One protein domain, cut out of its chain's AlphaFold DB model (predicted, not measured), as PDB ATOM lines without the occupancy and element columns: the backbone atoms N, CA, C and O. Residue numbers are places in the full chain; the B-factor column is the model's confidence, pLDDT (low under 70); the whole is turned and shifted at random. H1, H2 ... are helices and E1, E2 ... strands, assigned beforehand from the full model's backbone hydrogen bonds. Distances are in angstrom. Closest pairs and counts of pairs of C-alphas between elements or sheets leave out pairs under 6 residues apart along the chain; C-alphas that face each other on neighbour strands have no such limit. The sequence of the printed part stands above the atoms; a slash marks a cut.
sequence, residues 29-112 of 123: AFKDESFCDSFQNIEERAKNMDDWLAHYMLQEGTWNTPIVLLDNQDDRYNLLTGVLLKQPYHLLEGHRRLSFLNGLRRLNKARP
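This is residues 29 to 112 of the 123 residues of an uncharacterized protein of Cyanobacteria bacterium UBA8543 (UniProt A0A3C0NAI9). A short two-stranded antiparallel ribbon, E1 and E2, lies between a cluster of helices toward one end of an elongated domain and a loop bearing the small helix H4 at the other end. In the cluster, H1 and H3 pack on H5, H1 crossing it almost at a right angle, and the four-residue H2 packs on H3. The printed part has 84 residues, with five named helices and two named strands in the order H1, H2, H3, E1, H4, E2, H5; the sheet has the order E1 - E2, and the class is mixed, helices and strands. The whole is only just loose, close to compact, with a radius of gyration of the C-alphas of 14.4 A, and the C-alphas span 45 by 24 by 20 A.

Strand E1 is residues 67 to 71, 12.6 A from first to last C-alpha, and begins with C-alpha 67 at (145.203, 136.755, 157.354). Strand E2 is residues 89 to 93, 11.8 A long. Between them in the chain is helix H4, residues 76 to 81, 8.7 A from first to last C-alpha. After E2 comes H5, the longest helix, residues 95 to 106 and 17.0 A long, which ends with C-alpha 106 at (133.120, 127.695, 145.943). Before E1 come three helices: H1, residues 33 to 39, begins with C-alpha 33 at (137.689, 143.672, 144.855) and is 10.7 A long; H2, residues 42 to 45, is 4.9 A long; H3, residues 52 to 60, is 12.0 A long.

E1 and E2 are antiparallel neighbours, with 143 degrees between their N-to-C directions. The C-alphas of Leu 69 and Leu 91 face each other at 4.7 A. N 70 and O 90 are 2.8 A apart and N 92 and O 68 are 2.9 A apart, both within hydrogen-bond range. The closest C-alphas of E1 and H5 are those of Ile 67 and Arg 97, 7.1 A apart. H5 is the hub, touching three helices. H1 touches residues 95 to 100 of H5 alone; the closest C-alphas, those of Cys 36 and Ser 99, are 4.7 A apart, and the lines are about perpendicular at 75 degrees. H3 and H5 touch, with C-alphas of Ala 54 and Phe 100 closest at 7.1 A; they run the same way at a tilt of 37 degrees, only just steep. H2 touches H3, with C-alphas of Ile 42 and Ala 54 closest at 5.8 A. H2 only just touches H5, with 3 pairs of C-alphas within 8 A, through residues 100 to 104 of H5 alone; the closest C-alphas, those of Ile 42 and Phe 100, are 5.5 A apart. H1 and H2 are close but not clearly touching, with C-alphas of Phe 39 and Arg 45 closest at 7.6 A. H4 touches no helix, and is apart from H5, for instance. In H3, H4 and H5 every O i to N i+4 pair is within hydrogen-bond range, in H1 2 of 3 are, and H2 is too short for such a pair.

The two C-alphas farthest apart, those of Met 49 and Leu 80, are 45.5 A apart, and Leu 80 belongs to H4. The C-alphas of Ala 29 and Pro 112, the first and last printed, are 19.3 A apart. The printed part has no cut. The links H1 to H2, E1 to H4 and E2 to H5 are tight, the other three are short, and no link is long. Mean pLDDT of the printed part of this model is 93.7; H4 has a mean of 77, and no printed residue is under 70.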
ATOM      1  N   ALA A  29     135.931 142.758 151.682       96.94
ATOM      2  CA  ALA A  29     136.972 143.215 152.605       96.94
ATOM      3  C   ALA A  29     138.196 143.819 151.898       96.94
ATOM      4  O   ALA A  29     138.972 144.543 152.526       96.94
ATOM      5  N   PHE A  30     138.401 143.532 150.611       96.00
ATOM      6  CA  PHE A  30     139.547 144.040 149.860       96.00
ATOM      7  C   PHE A  30     139.362 145.524 149.561       96.00
ATOM      8  O   PHE A  30     138.262 145.964 149.231       96.00
ATOM      9  N   LYS A  31     140.449 146.300 149.591       93.50
ATOM     10  CA  LYS A  31     140.429 147.680 149.087       93.50
ATOM     11  C   LYS A  31     139.981 147.728 147.621       93.50
ATOM     12  O   LYS A  31     139.127 148.541 147.274       93.50
ATOM     13  N   ASP A  32     140.525 146.821 146.809       92.88
ATOM     14  CA  ASP A  32     140.143 146.571 145.419       92.88
ATOM     15  C   ASP A  32     139.650 145.125 145.252       92.88
ATOM     16  O   ASP A  32     140.419 144.162 145.332       92.88
ATOM     17  N   GLU A  33     138.350 144.974 145.003       94.06
ATOM     18  CA  GLU A  33     137.689 143.672 144.855       94.06
ATOM     19  C   GLU A  33     138.205 142.884 143.640       94.06
ATOM     20  O   GLU A  33     138.223 141.650 143.670       94.06
ATOM     21  N   SER A  34     138.701 143.566 142.599       94.00
ATOM     22  CA  SER A  34     139.221 142.917 141.387       94.00
ATOM     23  C   SER A  34     140.469 142.069 141.661       94.00
ATOM     24  O   SER A  34     140.739 141.082 140.961       94.00
ATOM     25  N   PHE A  35     141.203 142.382 142.736       93.25
ATOM     26  CA  PHE A  35     142.308 141.554 143.202       93.25
ATOM     27  C   PHE A  35     141.807 140.189 143.680       93.25
ATOM     28  O   PHE A  35     142.409 139.160 143.363       93.25
ATOM     29  N   CYS A  36     140.689 140.145 144.412       93.88
ATOM     30  CA  CYS A  36     140.085 138.877 144.814       93.88
ATOM     31  C   CYS A  36     139.764 138.028 143.579       93.88
ATOM     32  O   CYS A  36     140.162 136.860 143.482       93.88
ATOM     33  N   ASP A  37     139.135 138.660 142.590       90.56
ATOM     34  CA  ASP A  37     138.676 137.990 141.382       90.56
ATOM     35  C   ASP A  37     139.824 137.431 140.530       90.56
ATOM     36  O   ASP A  37     139.709 136.341 139.968       90.56
ATOM     37  N   SER A  38     140.971 138.111 140.521       91.12
ATOM     38  CA  SER A  38     142.167 137.701 139.772       91.12
ATOM     39  C   SER A  38     142.848 136.439 140.319       91.12
ATOM     40  O   SER A  38     143.624 135.787 139.611       91.12
ATOM     41  N   PHE A  39     142.600 136.077 141.581       89.88
ATOM     42  CA  PHE A  39     143.291 134.969 142.253       89.88
ATOM     43  C   PHE A  39     142.360 133.864 142.758       89.88
ATOM     44  O   PHE A  39     142.856 132.808 143.132       89.88
ATOM     45  N   GLN A  40     141.037 134.041 142.726       89.56
ATOM     46  CA  GLN A  40     140.102 133.048 143.273       89.56
ATOM     47  C   GLN A  40     140.100 131.686 142.557       89.56
ATOM     48  O   GLN A  40     139.666 130.697 143.141       89.56
ATOM     49  N   ASN A  41     140.576 131.592 141.308       94.50
ATOM     50  CA  ASN A  41     140.690 130.307 140.608       94.50
ATOM     51  C   ASN A  41     141.927 129.526 141.090       94.50
ATOM     52  O   ASN A  41     142.948 129.451 140.405       94.50
ATOM     53  N   ILE A  42     141.837 128.982 142.305       95.38
ATOM     54  CA  ILE A  42     142.942 128.295 142.980       95.38
ATOM     55  C   ILE A  42     143.401 127.031 142.239       95.38
ATOM     56  O   ILE A  42     144.593 126.750 142.223       95.38
ATOM     57  N   GLU A  43     142.498 126.294 141.583       96.44
ATOM     58  CA  GLU A  43     142.863 125.085 140.828       96.44
ATOM     59  C   GLU A  43     143.719 125.421 139.607       96.44
ATOM     60  O   GLU A  43     144.703 124.736 139.347       96.44
ATOM     61  N   GLU A  44     143.406 126.511 138.896       94.81
ATOM     62  CA  GLU A  44     144.257 127.002 137.807       94.81
ATOM     63  C   GLU A  44     145.616 127.471 138.327       94.81
ATOM     64  O   GLU A  44     146.654 127.159 137.750       94.81
ATOM     65  N   ARG A  45     145.627 128.182 139.459       93.38
ATOM     66  CA  ARG A  45     146.863 128.671 140.084       93.38
ATOM     67  C   ARG A  45     147.766 127.525 140.531       93.38
ATOM     68  O   ARG A  45     148.964 127.572 140.279       93.38
ATOM     69  N   ALA A  46     147.183 126.463 141.083       93.31
ATOM     70  CA  ALA A  46     147.893 125.249 141.466       93.31
ATOM     71  C   ALA A  46     148.426 124.440 140.265       93.31
ATOM     72  O   ALA A  46     149.224 123.534 140.456       93.31
ATOM     73  N   LYS A  47     148.073 124.747 139.008       94.44
ATOM     74  CA  LYS A  47     148.774 124.133 137.859       94.44
ATOM     75  C   LYS A  47     150.206 124.645 137.718       94.44
ATOM     76  O   LYS A  47     151.050 123.948 137.160       94.44
ATOM     77  N   ASN A  48     150.491 125.846 138.221       92.25
ATOM     78  CA  ASN A  48     151.849 126.357 138.299       92.25
ATOM     79  C   ASN A  48     152.567 125.724 139.502       92.25
ATOM     80  O   ASN A  48     152.177 125.944 140.648       92.25
ATOM     81  N   MET A  49     153.623 124.947 139.252       84.94
ATOM     82  CA  MET A  49     154.402 124.289 140.312       84.94
ATOM     83  C   MET A  49     155.108 125.284 141.245       84.94
ATOM     84  O   MET A  49     155.344 124.955 142.404       84.94
ATOM     85  N   ASP A  50     155.369 126.509 140.782       92.25
ATOM     86  CA  ASP A  50     156.014 127.550 141.589       92.25
ATOM     87  C   ASP A  50     155.033 128.260 142.539       92.25
ATOM     88  O   ASP A  50     155.446 128.955 143.472       92.25
ATOM     89  N   ASP A  51     153.719 128.085 142.349       94.31
ATOM     90  CA  ASP A  51     152.700 128.688 143.211       94.31
ATOM     91  C   ASP A  51     152.426 127.822 144.446       94.31
ATOM     92  O   ASP A  51     151.321 127.320 144.669       94.31
ATOM     93  N   TRP A  52     153.464 127.640 145.264       96.50
ATOM     94  CA  TRP A  52     153.434 126.775 146.446       96.50
ATOM     95  C   TRP A  52     152.257 127.079 147.388       96.50
ATOM     96  O   TRP A  52     151.721 126.173 148.024       96.50
ATOM     97  N   LEU A  53     151.827 128.345 147.472       97.12
ATOM     98  CA  LEU A  53     150.713 128.757 148.320       97.12
ATOM     99  C   LEU A  53     149.380 128.199 147.805       97.12
ATOM    100  O   LEU A  53     148.559 127.765 148.611       97.12
ATOM    101  N   ALA A  54     149.165 128.199 146.485       97.38
ATOM    102  CA  ALA A  54     147.968 127.616 145.883       97.38
ATOM    103  C   ALA A  54     147.908 126.108 146.151       97.38
ATOM    104  O   ALA A  54     146.875 125.616 146.599       97.38
ATOM    105  N   HIS A  55     149.031 125.401 145.970       97.12
ATOM    106  CA  HIS A  55     149.159 123.974 146.298       97.12
ATOM    107  C   HIS A  55     148.837 123.689 147.759       97.12
ATOM    108  O   HIS A  55     147.966 122.874 148.058       97.12
ATOM    109  N   TYR A  56     149.501 124.410 148.665       98.19
ATOM    110  CA  TYR A  56     149.302 124.253 150.099       98.19
ATOM    111  C   TYR A  56     147.833 124.446 150.476       98.19
ATOM    112  O   TYR A  56     147.239 123.599 151.136       98.19
ATOM    113  N   MET A  57     147.224 125.553 150.044       98.38
ATOM    114  CA  MET A  57     145.850 125.869 150.420       98.38
ATOM    115  C   MET A  57     144.836 124.921 149.776       98.38
ATOM    116  O   MET A  57     143.825 124.620 150.405       98.38
ATOM    117  N   LEU A  58     145.102 124.426 148.564       97.56
ATOM    118  CA  LEU A  58     144.258 123.430 147.904       97.56
ATOM    119  C   LEU A  58     144.282 122.078 148.622       97.56
ATOM    120  O   LEU A  58     143.239 121.438 148.728       97.56
ATOM    121  N   GLN A  59     145.444 121.675 149.136       97.44
ATOM    122  CA  GLN A  59     145.605 120.447 149.911       97.44
ATOM    123  C   GLN A  59     145.019 120.581 151.323       97.44
ATOM    124  O   GLN A  59     144.279 119.715 151.785       97.44
ATOM    125  N   GLU A  60     145.348 121.665 152.022       98.25
ATOM    126  CA  GLU A  60     144.999 121.827 153.431       98.25
ATOM    127  C   GLU A  60     143.597 122.411 153.634       98.25
ATOM    128  O   GLU A  60     143.032 122.278 154.718       98.25
ATOM    129  N   GLY A  61     143.015 123.070 152.632       98.44
ATOM    130  CA  GLY A  61     141.717 123.739 152.745       98.44
ATOM    131  C   GLY A  61     141.745 124.996 153.624       98.44
ATOM    132  O   GLY A  61     140.698 125.497 154.027       98.44
ATOM    133  N   THR A  62     142.931 125.500 153.973       98.38
ATOM    134  CA  THR A  62     143.142 126.710 154.780       98.38
ATOM    135  C   THR A  62     144.502 127.330 154.462       98.38
ATOM    136  O   THR A  62     145.358 126.694 153.857       98.38
ATOM    137  N   TRP A  63     144.721 128.576 154.876       98.00
ATOM    138  CA  TRP A  63     146.011 129.257 154.767       98.00
ATOM    139  C   TRP A  63     147.084 128.690 155.708       98.00
ATOM    140  O   TRP A  63     146.784 128.223 156.807       98.00
ATOM    141  N   ASN A  64     148.347 128.806 155.293       97.44
ATOM    142  CA  ASN A  64     149.541 128.450 156.074       97.44
ATOM    143  C   ASN A  64     149.823 129.442 157.215       97.44
ATOM    144  O   ASN A  64     150.468 129.120 158.207       97.44
ATOM    145  N   THR A  65     149.364 130.683 157.061       98.00
ATOM    146  CA  THR A  65     149.498 131.766 158.036       98.00
ATOM    147  C   THR A  65     148.176 132.534 158.069       98.00
ATOM    148  O   THR A  65     147.596 132.748 157.002       98.00
ATOM    149  N   PRO A  66     147.664 132.934 159.247       98.44
ATOM    150  CA  PRO A  66     146.458 133.755 159.362       98.44
ATOM    151  C   PRO A  66     146.516 135.039 158.534       98.44
ATOM    152  O   PRO A  66     147.569 135.671 158.459       98.44
ATOM    153  N   ILE A  67     145.389 135.413 157.927       98.50
ATOM    154  CA  ILE A  67     145.203 136.755 157.354       98.50
ATOM    155  C   ILE A  67     145.044 137.788 158.477       98.50
ATOM    156  O   ILE A  67     144.760 137.416 159.621       98.50
ATOM    157  N   VAL A  68     145.177 139.069 158.135       98.19
ATOM    158  CA  VAL A  68     144.958 140.184 159.063       98.19
ATOM    159  C   VAL A  68     143.775 141.017 158.580       98.19
ATOM    160  O   VAL A  68     143.822 141.607 157.500       98.19
ATOM    161  N   LEU A  69     142.722 141.071 159.392       97.81
ATOM    162  CA  LEU A  69     141.554 141.917 159.173       97.81
ATOM    163  C   LEU A  69     141.557 143.060 160.182       97.81
ATOM    164  O   LEU A  69     141.738 142.837 161.375       97.81
ATOM    165  N   LEU A  70     141.310 144.272 159.710       95.94
ATOM    166  CA  LEU A  70     140.916 145.393 160.543       95.94
ATOM    167  C   LEU A  70     139.428 145.275 160.865       95.94
ATOM    168  O   LEU A  70     138.607 145.224 159.949       95.94
ATOM    169  N   ASP A  71     139.096 145.254 162.149       95.12
ATOM    170  CA  ASP A  71     137.741 145.441 162.654       95.12
ATOM    171  C   ASP A  71     137.343 146.909 162.460       95.12
ATOM    172  O   ASP A  71     137.841 147.798 163.153       95.12
ATOM    173  N   ASN A  72     136.484 147.155 161.474       92.50
ATOM    174  CA  ASN A  72     136.002 148.481 161.107       92.50
ATOM    175  C   ASN A  72     134.467 148.516 161.119       92.50
ATOM    176  O   ASN A  72     133.823 149.092 160.243       92.50
ATOM    177  N   GLN A  73     133.866 147.863 162.115       89.50
ATOM    178  CA  GLN A  73     132.415 147.873 162.341       89.50
ATOM    179  C   GLN A  73     131.880 149.293 162.573       89.50
ATOM    180  O   GLN A  73     130.722 149.588 162.291       89.50
ATOM    181  N   ASP A  74     132.734 150.169 163.097       82.06
ATOM    182  CA  ASP A  74     132.406 151.532 163.467       82.06
ATOM    183  C   ASP A  74     133.101 152.510 162.510       82.06
ATOM    184  O   ASP A  74     134.315 152.698 162.568       82.06
ATOM    185  N   ASP A  75     132.325 153.128 161.615       78.94
ATOM    186  CA  ASP A  75     132.818 154.001 160.533       78.94
ATOM    187  C   ASP A  75     133.503 155.289 161.046       78.94
ATOM    188  O   ASP A  75     133.997 156.103 160.263       78.94
ATOM    189  N   ARG A  76     133.569 155.488 162.373       78.88
ATOM    190  CA  ARG A  76     134.244 156.613 163.034       78.88
ATOM    191  C   ARG A  76     135.640 156.886 162.482       78.88
ATOM    192  O   ARG A  76     135.992 158.049 162.304       78.88
ATOM    193  N   TYR A  77     136.437 155.857 162.198       78.62
ATOM    194  CA  TYR A  77     137.793 156.082 161.694       78.62
ATOM    195  C   TYR A  77     137.804 156.670 160.274       78.62
ATOM    196  O   TYR A  77     138.556 157.612 160.002       78.62
ATOM    197  N   ASN A  78     136.944 156.165 159.387       78.88
ATOM    198  CA  ASN A  78     136.789 156.703 158.035       78.88
ATOM    199  C   ASN A  78     136.326 158.166 158.086       78.88
ATOM    200  O   ASN A  78     136.875 159.013 157.383       78.88
ATOM    201  N   LEU A  79     135.379 158.486 158.976       73.44
ATOM    202  CA  LEU A  79     134.884 159.850 159.182       73.44
ATOM    203  C   LEU A  79     135.970 160.818 159.679       73.44
ATOM    204  O   LEU A  79     135.991 161.975 159.266       73.44
ATOM    205  N   LEU A  80     136.873 160.361 160.554       75.69
ATOM    206  CA  LEU A  80     137.938 161.194 161.123       75.69
ATOM    207  C   LEU A  80     139.117 161.407 160.168       75.69
ATOM    208  O   LEU A  80     139.741 162.465 160.195       75.69
ATOM    209  N   THR A  81     139.446 160.406 159.351       79.06
ATOM    210  CA  THR A  81     140.652 160.428 158.505       79.06
ATOM    211  C   THR A  81     140.374 160.721 157.034       79.06
ATOM    212  O   THR A  81     141.295 161.072 156.300       79.06
ATOM    213  N   GLY A  82     139.126 160.568 156.581       78.81
ATOM    214  CA  GLY A  82     138.748 160.660 155.169       78.81
ATOM    215  C   GLY A  82     139.254 159.493 154.312       78.81
ATOM    216  O   GLY A  82     139.063 159.502 153.094       78.81
ATOM    217  N   VAL A  83     139.901 158.488 154.913       83.56
ATOM    218  CA  VAL A  83     140.358 157.286 154.210       83.56
ATOM    219  C   VAL A  83     139.221 156.275 154.161       83.56
ATOM    220  O   VAL A  83     138.590 156.008 155.173       83.56
ATOM    221  N   LEU A  84     138.968 155.688 152.991       86.19
ATOM    222  CA  LEU A  84     137.922 154.680 152.827       86.19
ATOM    223  C   LEU A  84     138.442 153.280 153.190       86.19
ATOM    224  O   LEU A  84     139.050 152.602 152.357       86.19
ATOM    225  N   LEU A  85     138.175 152.836 154.417       92.00
ATOM    226  CA  LEU A  85     138.342 151.445 154.849       92.00
ATOM    227  C   LEU A  85     137.018 150.687 154.699       92.00
ATOM    228  O   LEU A  85     135.936 151.239 154.894       92.00
ATOM    229  N   LYS A  86     137.097 149.405 154.344       94.38
ATOM    230  CA  LYS A  86     135.916 148.550 154.136       94.38
ATOM    231  C   LYS A  86     135.258 148.172 155.465       94.38
ATOM    232  O   LYS A  86     135.903 148.207 156.511       94.38
ATOM    233  N   GLN A  87     133.981 147.806 155.404       93.56
ATOM    234  CA  GLN A  87     133.176 147.371 156.545       93.56
ATOM    235  C   GLN A  87     132.507 146.018 156.250       93.56
ATOM    236  O   GLN A  87     132.233 145.725 155.085       93.56
ATOM    237  N   PRO A  88     132.215 145.193 157.276       94.44
ATOM    238  CA  PRO A  88     132.608 145.379 158.679       94.44
ATOM    239  C   PRO A  88     134.099 145.109 158.926       94.44
ATOM    240  O   PRO A  88     134.633 145.474 159.969       94.44
ATOM    241  N   TYR A  89     134.769 144.486 157.956       96.38
ATOM    242  CA  TYR A  89     136.192 144.195 158.002       96.38
ATOM    243  C   TYR A  89     136.903 144.771 156.788       96.38
ATOM    244  O   TYR A  89     136.391 144.709 155.668       96.38
ATOM    245  N   HIS A  90     138.118 145.259 157.004       96.06
ATOM    246  CA  HIS A  90     139.037 145.631 155.935       96.06
ATOM    247  C   HIS A  90     140.254 144.710 155.946       96.06
ATOM    248  O   HIS A  90     140.858 144.480 156.991       96.06
ATOM    249  N   LEU A  91     140.624 144.159 154.797       97.38
ATOM    250  CA  LEU A  91     141.779 143.279 154.680       97.38
ATOM    251  C   LEU A  91     143.065 144.103 154.700       97.38
ATOM    252  O   LEU A  91     143.311 144.865 153.773       97.38
ATOM    253  N   LEU A  92     143.889 143.925 155.735       96.00
ATOM    254  CA  LEU A  92     145.204 144.568 155.829       96.00
ATOM    255  C   LEU A  92     146.297 143.712 155.185       96.00
ATOM    256  O   LEU A  92     147.225 144.230 154.570       96.00
ATOM    257  N   GLU A  93     146.207 142.390 155.345       96.75
ATOM    258  CA  GLU A  93     147.221 141.458 154.858       96.75
ATOM    259  C   GLU A  93     146.607 140.084 154.569       96.75
ATOM    260  O   GLU A  93     145.689 139.629 155.254       96.75
ATOM    261  N   GLY A  94     147.143 139.401 153.557       97.31
ATOM    262  CA  GLY A  94     146.724 138.058 153.182       97.31
ATOM    263  C   GLY A  94     145.843 138.010 151.938       97.31
ATOM    264  O   GLY A  94     145.138 137.023 151.752       97.31
ATOM    265  N   HIS A  95     145.907 139.016 151.058       97.31
ATOM    266  CA  HIS A  95     145.097 139.137 149.836       97.31
ATOM    267  C   HIS A  95     145.027 137.843 149.030       97.31
ATOM    268  O   HIS A  95     143.939 137.324 148.813       97.31
ATOM    269  N   ARG A  96     146.174 137.244 148.678       97.00
ATOM    270  CA  ARG A  96     146.191 135.964 147.943       97.00
ATOM    271  C   ARG A  96     145.514 134.830 148.717       97.00
ATOM    272  O   ARG A  96     144.782 134.046 148.123       97.00
ATOM    273  N   ARG A  97     145.733 134.754 150.034       98.31
ATOM    274  CA  ARG A  97     145.144 133.724 150.905       98.31
ATOM    275  C   ARG A  97     143.630 133.867 150.984       98.31
ATOM    276  O   ARG A  97     142.928 132.867 150.871       98.31
ATOM    277  N   LEU A  98     143.117 135.087 151.125       98.44
ATOM    278  CA  LEU A  98     141.677 135.311 151.141       98.44
ATOM    279  C   LEU A  98     141.050 135.058 149.761       98.44
ATOM    280  O   LEU A  98     139.998 134.422 149.687       98.44
ATOM    281  N   SER A  99     141.713 135.437 148.662       98.06
ATOM    282  CA  SER A  99     141.256 135.088 147.307       98.06
ATOM    283  C   SER A  99     141.163 133.571 147.126       98.06
ATOM    284  O   SER A  99     140.146 133.052 146.670       98.06
ATOM    285  N   PHE A 100     142.199 132.839 147.541       98.31
ATOM    286  CA  PHE A 100     142.223 131.378 147.499       98.31
ATOM    287  C   PHE A 100     141.151 130.750 148.380       98.31
ATOM    288  O   PHE A 100     140.491 129.815 147.934       98.31
ATOM    289  N   LEU A 101     140.905 131.286 149.578       98.50
ATOM    290  CA  LEU A 101     139.815 130.805 150.421       98.50
ATOM    291  C   LEU A 101     138.444 130.986 149.750       98.50
ATOM    292  O   LEU A 101     137.615 130.083 149.832       98.50
ATOM    293  N   ASN A 102     138.212 132.094 149.037       97.94
ATOM    294  CA  ASN A 102     136.981 132.285 148.258       97.94
ATOM    295  C   ASN A 102     136.833 131.219 147.156       97.94
ATOM    296  O   ASN A 102     135.746 130.667 146.967       97.94
ATOM    297  N   GLY A 103     137.932 130.861 146.487       97.75
ATOM    298  CA  GLY A 103     137.983 129.728 145.561       97.75
ATOM    299  C   GLY A 103     137.641 128.395 146.226       97.75
ATOM    300  O   GLY A 103     136.757 127.673 145.772       97.75
ATOM    301  N   LEU A 104     138.291 128.090 147.350       98.38
ATOM    302  CA  LEU A 104     138.058 126.867 148.123       98.38
ATOM    303  C   LEU A 104     136.618 126.756 148.627       98.38
ATOM    304  O   LEU A 104     136.047 125.668 148.589       98.38
ATOM    305  N   ARG A 105     136.023 127.871 149.066       97.50
ATOM    306  CA  ARG A 105     134.619 127.951 149.489       97.50
ATOM    307  C   ARG A 105     133.693 127.533 148.349       97.50
ATOM    308  O   ARG A 105     132.846 126.670 148.548       97.50
ATOM    309  N   ARG A 106     133.897 128.069 147.140       96.38
ATOM    310  CA  ARG A 106     133.120 127.695 145.943       96.38
ATOM    311  C   ARG A 106     133.280 126.224 145.556       96.38
ATOM    312  O   ARG A 106     132.339 125.622 145.051       96.38
ATOM    313  N   LEU A 107     134.463 125.658 145.783       97.50
ATOM    314  CA  LEU A 107     134.776 124.255 145.501       97.50
ATOM    315  C   LEU A 107     134.339 123.295 146.621       97.50
ATOM    316  O   LEU A 107     134.546 122.093 146.482       97.50
ATOM    317  N   ASN A 108     133.777 123.795 147.728       97.75
ATOM    318  CA  ASN A 108     133.513 123.025 148.952       97.75
ATOM    319  C   ASN A 108     134.764 122.307 149.507       97.75
ATOM    320  O   ASN A 108     134.670 121.224 150.081       97.75
ATOM    321  N   LYS A 109     135.948 122.911 149.332       98.25
ATOM    322  CA  LYS A 109     137.250 122.399 149.806       98.25
ATOM    323  C   LYS A 109     137.807 123.175 151.007       98.25
ATOM    324  O   LYS A 109     138.847 122.810 151.546       98.25
ATOM    325  N   ALA A 110     137.152 124.261 151.417       98.50
ATOM    326  CA  ALA A 110     137.564 125.034 152.584       98.50
ATOM    327  C   ALA A 110     137.268 124.272 153.886       98.50
ATOM    328  O   ALA A 110     136.214 123.650 154.029       98.50
ATOM    329  N   ARG A 111     138.180 124.352 154.860       98.56
ATOM    330  CA  ARG A 111     137.910 123.883 156.226       98.56
ATOM    331  C   ARG A 111     136.771 124.701 156.854       98.56
ATOM    332  O   ARG A 111     136.544 125.838 156.465       98.56
ATOM    333  N   PRO A 112     136.066 124.170 157.866       98.38
ATOM    334  CA  PRO A 112     134.990 124.913 158.522       98.38
ATOM    335  C   PRO A 112     135.494 126.021 159.457       98.38
ATOM    336  O   PRO A 112     134.710 126.869 159.861       98.38
TER     337      PRO A 112